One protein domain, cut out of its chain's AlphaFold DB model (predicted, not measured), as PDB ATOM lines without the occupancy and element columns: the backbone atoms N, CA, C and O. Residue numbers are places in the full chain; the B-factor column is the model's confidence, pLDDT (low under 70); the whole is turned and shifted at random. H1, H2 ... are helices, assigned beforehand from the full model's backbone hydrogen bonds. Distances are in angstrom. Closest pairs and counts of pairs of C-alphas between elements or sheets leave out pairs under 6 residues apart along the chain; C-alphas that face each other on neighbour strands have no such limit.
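Overview. This is residues 86 to 127 and 139 to 167 of the 249 residues of the protein "Mediator of RNA polymerase II transcription subunit 17" of Linderina pennispora (UniProt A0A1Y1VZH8). One long straight helix, H1, makes the long axis of a rod; the short helix H2 lies beside its second half, and the unnamed tail, residues 147 to 167, winds part of the way round H1. Residues 86 to 105 of H1 stick out free. The printed part has 71 residues with two named helices, H1 then H2, and no named strand: all helix. It is only just extended, close to loose, with a radius of gyration of the C-alphas of 17.0 A and spans of 62 by 30 by 19 A.

Along the chain. H1, residues 86 to 125, runs 59.0 A from C-alpha 86 at (163.018, 170.817, 166.151) to C-alpha 125 at (148.991, 226.146, 180.924). H2, residues 139 to 146, ends at C-alpha 146 at (145.394, 208.212, 179.962).

Arrangement. H1 and H2 are close but not clearly touching; their closest C-alphas, those of Arg 116 and Val 146, are 7.0 A apart. They run opposite ways at a shallow tilt of 22 degrees. In H1 and H2 every O i to N i+4 pair is within hydrogen-bond range.

Size, cuts and confidence. The C-alphas farthest apart, those of Val 86 and Gly 127, are 62.1 A apart. Residues 128 to 138 are not printed; C-alphas 127 and 139 are 12.6 A apart across the cut. The model's pLDDT is under 70 in residues 123 to 127 and 139 to 155.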
ATOM      1  N   VAL A  86     163.922 169.922 166.900       90.94
ATOM      2  CA  VAL A  86     163.018 170.817 166.151       90.94
ATOM      3  C   VAL A  86     162.202 171.689 167.108       90.94
ATOM      4  O   VAL A  86     162.067 172.897 166.906       90.94
ATOM      5  N   ARG A  87     161.679 171.105 168.192       93.44
ATOM      6  CA  ARG A  87     160.916 171.847 169.203       93.44
ATOM      7  C   ARG A  87     161.766 172.900 169.912       93.44
ATOM      8  O   ARG A  87     161.275 174.007 170.135       93.44
ATOM      9  N   ALA A  88     163.007 172.571 170.265       93.00
ATOM     10  CA  ALA A  88     163.937 173.500 170.896       93.00
ATOM     11  C   ALA A  88     164.232 174.688 169.970       93.00
ATOM     12  O   ALA A  88     164.099 175.837 170.391       93.00
ATOM     13  N   GLN A  89     164.499 174.421 168.689       94.19
ATOM     14  CA  GLN A  89     164.736 175.460 167.688       94.19
ATOM     15  C   GLN A  89     163.524 176.388 167.506       94.19
ATOM     16  O   GLN A  89     163.671 177.606 167.407       94.19
ATOM     17  N   VAL A  90     162.306 175.835 167.471       95.44
ATOM     18  CA  VAL A  90     161.077 176.644 167.395       95.44
ATOM     19  C   VAL A  90     160.925 177.519 168.638       95.44
ATOM     20  O   VAL A  90     160.583 178.694 168.515       95.44
ATOM     21  N   HIS A  91     161.199 176.972 169.822       96.75
ATOM     22  CA  HIS A  91     161.106 177.717 171.075       96.75
ATOM     23  C   HIS A  91     162.107 178.876 171.127       96.75
ATOM     24  O   HIS A  91     161.741 179.978 171.522       96.75
ATOM     25  N   GLU A  92     163.344 178.655 170.685       96.31
ATOM     26  CA  GLU A  92     164.373 179.693 170.608       96.31
ATOM     27  C   GLU A  92     163.964 180.825 169.658       96.31
ATOM     28  O   GLU A  92     163.982 181.997 170.038       96.31
ATOM     29  N   ARG A  93     163.503 180.484 168.447       95.50
ATOM     30  CA  ARG A  93     163.029 181.479 167.471       95.50
ATOM     31  C   ARG A  93     161.839 182.281 167.995       95.50
ATOM     32  O   ARG A  93     161.764 183.486 167.770       95.50
ATOM     33  N   LEU A  94     160.916 181.622 168.695       96.19
ATOM     34  CA  LEU A  94     159.755 182.278 169.292       96.19
ATOM     35  C   LEU A  94     160.178 183.206 170.434       96.19
ATOM     36  O   LEU A  94     159.731 184.349 170.473       96.19
ATOM     37  N   ALA A  95     161.081 182.760 171.309       95.81
ATOM     38  CA  ALA A  95     161.611 183.572 172.399       95.81
ATOM     39  C   ALA A  95     162.335 184.827 171.882       95.81
ATOM     40  O   ALA A  95     162.118 185.922 172.403       95.81
ATOM     41  N   HIS A  96     163.128 184.691 170.815       97.31
ATOM     42  CA  HIS A  96     163.776 185.824 170.157       97.31
ATOM     43  C   HIS A  96     162.749 186.820 169.598       97.31
ATOM     44  O   HIS A  96     162.790 188.004 169.926       97.31
ATOM     45  N   ALA A  97     161.774 186.341 168.817       96.62
ATOM     46  CA  ALA A  97     160.722 187.192 168.259       96.62
ATOM     47  C   ALA A  97     159.888 187.885 169.352       96.62
ATOM     48  O   ALA A  97     159.533 189.055 169.226       96.62
ATOM     49  N   GLN A  98     159.597 187.184 170.451       95.25
ATOM     50  CA  GLN A  98     158.909 187.757 171.605       95.25
ATOM     51  C   GLN A  98     159.726 188.893 172.230       95.25
ATOM     52  O   GLN A  98     159.163 189.945 172.525       95.25
ATOM     53  N   SER A  99     161.036 188.701 172.407       95.62
ATOM     54  CA  SER A  99     161.924 189.732 172.946       95.62
ATOM     55  C   SER A  99     161.932 190.985 172.066       95.62
ATOM     56  O   SER A  99     161.734 192.086 172.579       95.62
ATOM     57  N   GLU A 100     162.049 190.831 170.744       95.19
ATOM     58  CA  GLU A 100     162.003 191.961 169.805       95.19
ATOM     59  C   GLU A 100     160.674 192.725 169.873       95.19
ATOM     60  O   GLU A 100     160.658 193.958 169.915       95.19
ATOM     61  N   ILE A 101     159.549 192.003 169.924       94.31
ATOM     62  CA  ILE A 101     158.214 192.605 170.027       94.31
ATOM     63  C   ILE A 101     158.055 193.352 171.354       94.31
ATOM     64  O   ILE A 101     157.494 194.446 171.365       94.31
ATOM     65  N   MET A 102     158.552 192.794 172.460       89.75
ATOM     66  CA  MET A 102     158.496 193.450 173.768       89.75
ATOM     67  C   MET A 102     159.299 194.753 173.778       89.75
ATOM     68  O   MET A 102     158.776 195.778 174.204       89.75
ATOM     69  N   VAL A 103     160.507 194.758 173.212       91.12
ATOM     70  CA  VAL A 103     161.311 195.985 173.093       91.12
ATOM     71  C   VAL A 103     160.601 197.031 172.229       91.12
ATOM     72  O   VAL A 103     160.531 198.205 172.595       91.12
ATOM     73  N   ALA A 104     160.029 196.626 171.091       91.19
ATOM     74  CA  ALA A 104     159.263 197.534 170.239       91.19
ATOM     75  C   ALA A 104     158.033 198.106 170.968       91.19
ATOM     76  O   ALA A 104     157.712 199.289 170.819       91.19
ATOM     77  N   LEU A 105     157.363 197.283 171.775       90.50
ATOM     78  CA  LEU A 105     156.225 197.695 172.586       90.50
ATOM     79  C   LEU A 105     156.637 198.722 173.647       90.50
ATOM     80  O   LEU A 105     155.964 199.746 173.767       90.50
ATOM     81  N   ASP A 106     157.747 198.503 174.352       87.56
ATOM     82  CA  ASP A 106     158.277 199.439 175.350       87.56
ATOM     83  C   ASP A 106     158.602 200.804 174.724       87.56
ATOM     84  O   ASP A 106     158.250 201.851 175.273       87.56
ATOM     85  N   VAL A 107     159.194 200.814 173.524       88.50
ATOM     86  CA  VAL A 107     159.472 202.049 172.770       88.50
ATOM     87  C   VAL A 107     158.181 202.799 172.435       88.50
ATOM     88  O   VAL A 107     158.104 204.017 172.613       88.50
ATOM     89  N   VAL A 108     157.146 202.094 171.972       88.06
ATOM     90  CA  VAL A 108     155.843 202.706 171.664       88.06
ATOM     91  C   VAL A 108     155.177 203.245 172.928       88.06
ATOM     92  O   VAL A 108     154.651 204.358 172.906       88.06
ATOM     93  N   GLN A 109     155.221 202.503 174.035       86.25
ATOM     94  CA  GLN A 109     154.680 202.964 175.314       86.25
ATOM     95  C   GLN A 109     155.397 204.224 175.806       86.25
ATOM     96  O   GLN A 109     154.731 205.174 176.222       86.25
ATOM     97  N   LEU A 110     156.724 204.289 175.675       85.94
ATOM     98  CA  LEU A 110     157.514 205.461 176.048       85.94
ATOM     99  C   LEU A 110     157.177 206.688 175.183       85.94
ATOM    100  O   LEU A 110     157.035 207.797 175.704       85.94
ATOM    101  N   LEU A 111     156.989 206.494 173.872       85.19
ATOM    102  CA  LEU A 111     156.544 207.550 172.955       85.19
ATOM    103  C   LEU A 111     155.140 208.057 173.311       85.19
ATOM    104  O   LEU A 111     154.914 209.266 173.370       85.19
ATOM    105  N   LEU A 112     154.202 207.148 173.589       85.44
ATOM    106  CA  LEU A 112     152.841 207.505 173.992       85.44
ATOM    107  C   LEU A 112     152.814 208.222 175.344       85.44
ATOM    108  O   LEU A 112     152.050 209.173 175.512       85.44
ATOM    109  N   ALA A 113     153.645 207.806 176.300       82.38
ATOM    110  CA  ALA A 113     153.770 208.466 177.595       82.38
ATOM    111  C   ALA A 113     154.283 209.910 177.456       82.38
ATOM    112  O   ALA A 113     153.758 210.804 178.117       82.38
ATOM    113  N   ASN A 114     155.232 210.157 176.546       83.31
ATOM    114  CA  ASN A 114     155.711 211.509 176.246       83.31
ATOM    115  C   ASN A 114     154.601 212.397 175.647       83.31
ATOM    116  O   ASN A 114     154.369 213.512 176.109       83.31
ATOM    117  N   GLU A 115     153.852 211.899 174.657       81.81
ATOM    118  CA  GLU A 115     152.736 212.662 174.069       81.81
ATOM    119  C   GLU A 115     151.624 212.955 175.092       81.81
ATOM    120  O   GLU A 115     151.049 214.045 175.100       81.81
ATOM    121  N   ARG A 116     151.363 212.022 176.019       80.62
ATOM    122  CA  ARG A 116     150.432 212.236 177.138       80.62
ATOM    123  C   ARG A 116     150.897 213.367 178.060       80.62
ATOM    124  O   ARG A 116     150.076 214.214 178.407       80.62
ATOM    125  N   GLN A 117     152.182 213.417 178.415       79.56
ATOM    126  CA  GLN A 117     152.731 214.494 179.248       79.56
ATOM    127  C   GLN A 117     152.604 215.865 178.575       79.56
ATOM    128  O   GLN A 117     152.054 216.789 179.178       79.56
ATOM    129  N   LYS A 118     152.988 215.978 177.296       79.38
ATOM    130  CA  LYS A 118     152.839 217.225 176.525       79.38
ATOM    131  C   LYS A 118     151.392 217.721 176.495       79.38
ATOM    132  O   LYS A 118     151.143 218.915 176.651       79.38
ATOM    133  N   LEU A 119     150.425 216.816 176.319       77.38
ATOM    134  CA  LEU A 119     148.999 217.159 176.345       77.38
ATOM    135  C   LEU A 119     148.557 217.669 177.722       77.38
ATOM    136  O   LEU A 119     147.841 218.667 177.798       77.38
ATOM    137  N   THR A 120     148.991 217.024 178.809       75.06
ATOM    138  CA  THR A 120     148.661 217.477 180.170       75.06
ATOM    139  C   THR A 120     149.270 218.838 180.504       75.06
ATOM    140  O   THR A 120     148.598 219.665 181.117       75.06
ATOM    141  N   GLU A 121     150.490 219.118 180.045       77.81
ATOM    142  CA  GLU A 121     151.147 220.417 180.224       77.81
ATOM    143  C   GLU A 121     150.454 221.523 179.415       77.81
ATOM    144  O   GLU A 121     150.221 222.617 179.932       77.81
ATOM    145  N   ALA A 122     150.040 221.232 178.177       72.38
ATOM    146  CA  ALA A 122     149.288 222.170 177.343       72.38
ATOM    147  C   ALA A 122     147.913 222.524 177.945       72.38
ATOM    148  O   ALA A 122     147.503 223.687 177.916       72.38
ATOM    149  N   LEU A 123     147.218 221.545 178.534       66.75
ATOM    150  CA  LEU A 123     145.948 221.756 179.241       66.75
ATOM    151  C   LEU A 123     146.143 222.494 180.577       66.75
ATOM    152  O   LEU A 123     145.312 223.327 180.938       66.75
ATOM    153  N   GLY A 124     147.247 222.237 181.288       61.66
ATOM    154  CA  GLY A 124     147.602 222.925 182.533       61.66
ATOM    155  C   GLY A 124     147.947 224.405 182.337       61.66
ATOM    156  O   GLY A 124     147.527 225.244 183.133       61.66
ATOM    157  N   ASN A 125     148.628 224.757 181.240       53.91
ATOM    158  CA  ASN A 125     148.991 226.146 180.924       53.91
ATOM    159  C   ASN A 125     147.832 226.996 180.366       53.91
ATOM    160  O   ASN A 125     147.915 228.223 180.377       53.91
ATOM    161  N   ALA A 126     146.725 226.386 179.929       52.06
ATOM    162  CA  ALA A 126     145.509 227.109 179.534       52.06
ATOM    163  C   ALA A 126     144.659 227.588 180.740       52.06
ATOM    164  O   ALA A 126     143.677 228.311 180.567       52.06
ATOM    165  N   GLY A 127     145.049 227.239 181.974       46.28
ATOM    166  CA  GLY A 127     144.339 227.542 183.227       46.28
ATOM    167  C   GLY A 127     144.420 228.989 183.740       46.28
ATOM    168  O   GLY A 127     144.073 229.243 184.891       46.28
ATOM    169  N   SER A 139     137.026 217.051 179.337       51.00
ATOM    170  CA  SER A 139     138.380 216.975 179.917       51.00
ATOM    171  C   SER A 139     138.624 215.709 180.759       51.00
ATOM    172  O   SER A 139     139.748 215.219 180.866       51.00
ATOM    173  N   ARG A 140     137.567 215.122 181.337       47.91
ATOM    174  CA  ARG A 140     137.693 213.966 182.244       47.91
ATOM    175  C   ARG A 140     137.841 212.635 181.502       47.91
ATOM    176  O   ARG A 140     138.509 211.733 182.004       47.91
ATOM    177  N   VAL A 141     137.274 212.512 180.300       48.19
ATOM    178  CA  VAL A 141     137.397 211.303 179.465       48.19
ATOM    179  C   VAL A 141     138.820 211.160 178.913       48.19
ATOM    180  O   VAL A 141     139.365 210.059 178.933       48.19
ATOM    181  N   ALA A 142     139.473 212.268 178.544       47.88
ATOM    182  CA  ALA A 142     140.882 212.262 178.146       47.88
ATOM    183  C   ALA A 142     141.804 211.842 179.306       47.88
ATOM    184  O   ALA A 142     142.633 210.958 179.133       47.88
ATOM    185  N   ALA A 143     141.608 212.382 180.515       48.50
ATOM    186  CA  ALA A 143     142.415 212.016 181.686       48.50
ATOM    187  C   ALA A 143     142.194 210.564 182.161       48.50
ATOM    188  O   ALA A 143     143.116 209.931 182.672       48.50
ATOM    189  N   THR A 144     140.993 210.009 181.961       50.19
ATOM    190  CA  THR A 144     140.655 208.639 182.394       50.19
ATOM    191  C   THR A 144     141.125 207.585 181.378       50.19
ATOM    192  O   THR A 144     141.546 206.503 181.773       50.19
ATOM    193  N   ALA A 145     141.170 207.912 180.080       47.53
ATOM    194  CA  ALA A 145     141.796 207.065 179.054       47.53
ATOM    195  C   ALA A 145     143.342 207.051 179.138       47.53
ATOM    196  O   ALA A 145     143.991 206.114 178.676       47.53
ATOM    197  N   VAL A 146     143.940 208.074 179.758       50.41
ATOM    198  CA  VAL A 146     145.394 208.212 179.962       50.41
ATOM    199  C   VAL A 146     145.928 207.304 181.082       50.41
ATOM    200  O   VAL A 146     147.095 206.921 181.039       50.41
ATOM    201  N   ALA A 147     145.088 206.883 182.031       48.34
ATOM    202  CA  ALA A 147     145.490 206.055 183.175       48.34
ATOM    203  C   ALA A 147     145.477 204.531 182.909       48.34
ATOM    204  O   ALA A 147     145.973 203.766 183.727       48.34
ATOM    205  N   SER A 148     144.926 204.071 181.778       47.59
ATOM    206  CA  SER A 148     144.665 202.638 181.522       47.59
ATOM    207  C   SER A 148     145.834 201.859 180.893       47.59
ATOM    208  O   SER A 148     145.712 200.658 180.667       47.59
ATOM    209  N   VAL A 149     146.964 202.508 180.609       53.69
ATOM    210  CA  VAL A 149     148.182 201.838 180.118       53.69
ATOM    211  C   VAL A 149     149.346 202.342 180.956       53.69
ATOM    212  O   VAL A 149     150.147 203.153 180.499       53.69
ATOM    213  N   VAL A 150     149.348 201.964 182.230       54.66
ATOM    214  CA  VAL A 150     150.549 202.000 183.062       54.66
ATOM    215  C   VAL A 150     151.113 200.583 182.981       54.66
ATOM    216  O   VAL A 150     150.404 199.658 183.372       54.66
ATOM    217  N   PRO A 151     152.303 200.369 182.401       57.31
ATOM    218  CA  PRO A 151     152.928 199.056 182.446       57.31
ATOM    219  C   PRO A 151     153.158 198.659 183.909       57.31
ATOM    220  O   PRO A 151     153.650 199.463 184.696       57.31
ATOM    221  N   ASP A 152     152.844 197.409 184.262       59.16
ATOM    222  CA  ASP A 152     153.100 196.832 185.597       59.16
ATOM    223  C   ASP A 152     154.600 196.800 185.964       59.16
ATOM    224  O   ASP A 152     154.977 196.425 187.073       59.16
ATOM    225  N   HIS A 153     155.471 197.192 185.031       65.56
ATOM    226  CA  HIS A 153     156.918 197.218 185.171       65.56
ATOM    227  C   HIS A 153     157.405 198.661 184.982       65.56
ATOM    228  O   HIS A 153     156.973 199.329 184.035       65.56
ATOM    229  N   PRO A 154     158.289 199.171 185.861       67.12
ATOM    230  CA  PRO A 154     158.841 200.508 185.702       67.12
ATOM    231  C   PRO A 154     159.581 200.580 184.363       67.12
ATOM    232  O   PRO A 154     160.491 199.790 184.111       67.12
ATOM    233  N   MET A 155     159.172 201.513 183.496       67.69
ATOM    234  CA  MET A 155     159.836 201.719 182.209       67.69
ATOM    235  C   MET A 155     161.334 201.996 182.442       67.69
ATOM    236  O   MET A 155     161.671 202.795 183.319       67.69
ATOM    237  N   PRO A 156     162.241 201.376 181.664       72.25
ATOM    238  CA  PRO A 156     163.688 201.471 181.884       72.25
ATOM    239  C   PRO A 156     164.255 202.871 181.610       72.25
ATOM    240  O   PRO A 156     165.363 203.189 182.036       72.25
ATOM    241  N   LEU A 157     163.506 203.713 180.896       77.38
ATOM    242  CA  LEU A 157     163.877 205.079 180.558       77.38
ATOM    243  C   LEU A 157     162.824 206.059 181.087       77.38
ATOM    244  O   LEU A 157     161.631 205.741 181.085       77.38
ATOM    245  N   PRO A 158     163.238 207.268 181.502       78.06
ATOM    246  CA  PRO A 158     162.298 208.299 181.898       78.06
ATOM    247  C   PRO A 158     161.434 208.725 180.707       78.06
ATOM    248  O   PRO A 158     161.891 208.837 179.564       78.06
ATOM    249  N   VAL A 159     160.169 209.007 181.002       74.00
ATOM    250  CA  VAL A 159     159.226 209.624 180.068       74.00
ATOM    251  C   VAL A 159     159.812 210.932 179.520       74.00
ATOM    252  O   VAL A 159     160.381 211.726 180.265       74.00
ATOM    253  N   GLY A 160     159.761 211.112 178.196       73.75
ATOM    254  CA  GLY A 160     160.382 212.253 177.509       73.75
ATOM    255  C   GLY A 160     161.746 211.982 176.859       73.75
ATOM    256  O   GLY A 160     162.192 212.805 176.064       73.75
ATOM    257  N   ALA A 161     162.380 210.826 177.106       78.75
ATOM    258  CA  ALA A 161     163.664 210.477 176.480       78.75
ATOM    259  C   ALA A 161     163.589 210.321 174.946       78.75
ATOM    260  O   ALA A 161     164.573 210.562 174.248       78.75
ATOM    261  N   LEU A 162     162.424 209.934 174.411       79.56
ATOM    262  CA  LEU A 162     162.189 209.785 172.972       79.56
ATOM    263  C   LEU A 162     161.230 210.862 172.466       79.56
ATOM    264  O   LEU A 162     160.088 210.941 172.915       79.56
ATOM    265  N   GLY A 163     161.676 211.671 171.505       75.56
ATOM    266  CA  GLY A 163     160.853 212.665 170.817       75.56
ATOM    267  C   GLY A 163     160.513 212.232 169.394       75.56
ATOM    268  O   GLY A 163     161.346 211.659 168.695       75.56
ATOM    269  N   THR A 164     159.301 212.538 168.936       79.12
ATOM    270  CA  THR A 164     158.955 212.425 167.518       79.12
ATOM    271  C   THR A 164     159.372 213.714 166.814       79.12
ATOM    272  O   THR A 164     158.909 214.806 167.141       79.12
ATOM    273  N   THR A 165     160.282 213.618 165.850       80.50
ATOM    274  CA  THR A 165     160.542 214.715 164.917       80.50
ATOM    275  C   THR A 165     159.781 214.421 163.635       80.50
ATOM    276  O   THR A 165     159.858 213.321 163.082       80.50
ATOM    277  N   ARG A 166     158.993 215.394 163.165       76.75
ATOM    278  CA  ARG A 166     158.316 215.294 161.871       76.75
ATOM    279  C   ARG A 166     159.382 215.377 160.788       76.75
ATOM    280  O   ARG A 166     159.742 216.458 160.337       76.75
ATOM    281  N   THR A 167     159.908 214.225 160.412       77.44
ATOM    282  CA  THR A 167     160.742 214.086 159.228       77.44
ATOM    283  C   THR A 167     159.820 213.885 158.036       77.44
ATOM    284  O   THR A 167     158.840 213.134 158.099       77.44
TER     285      THR A 167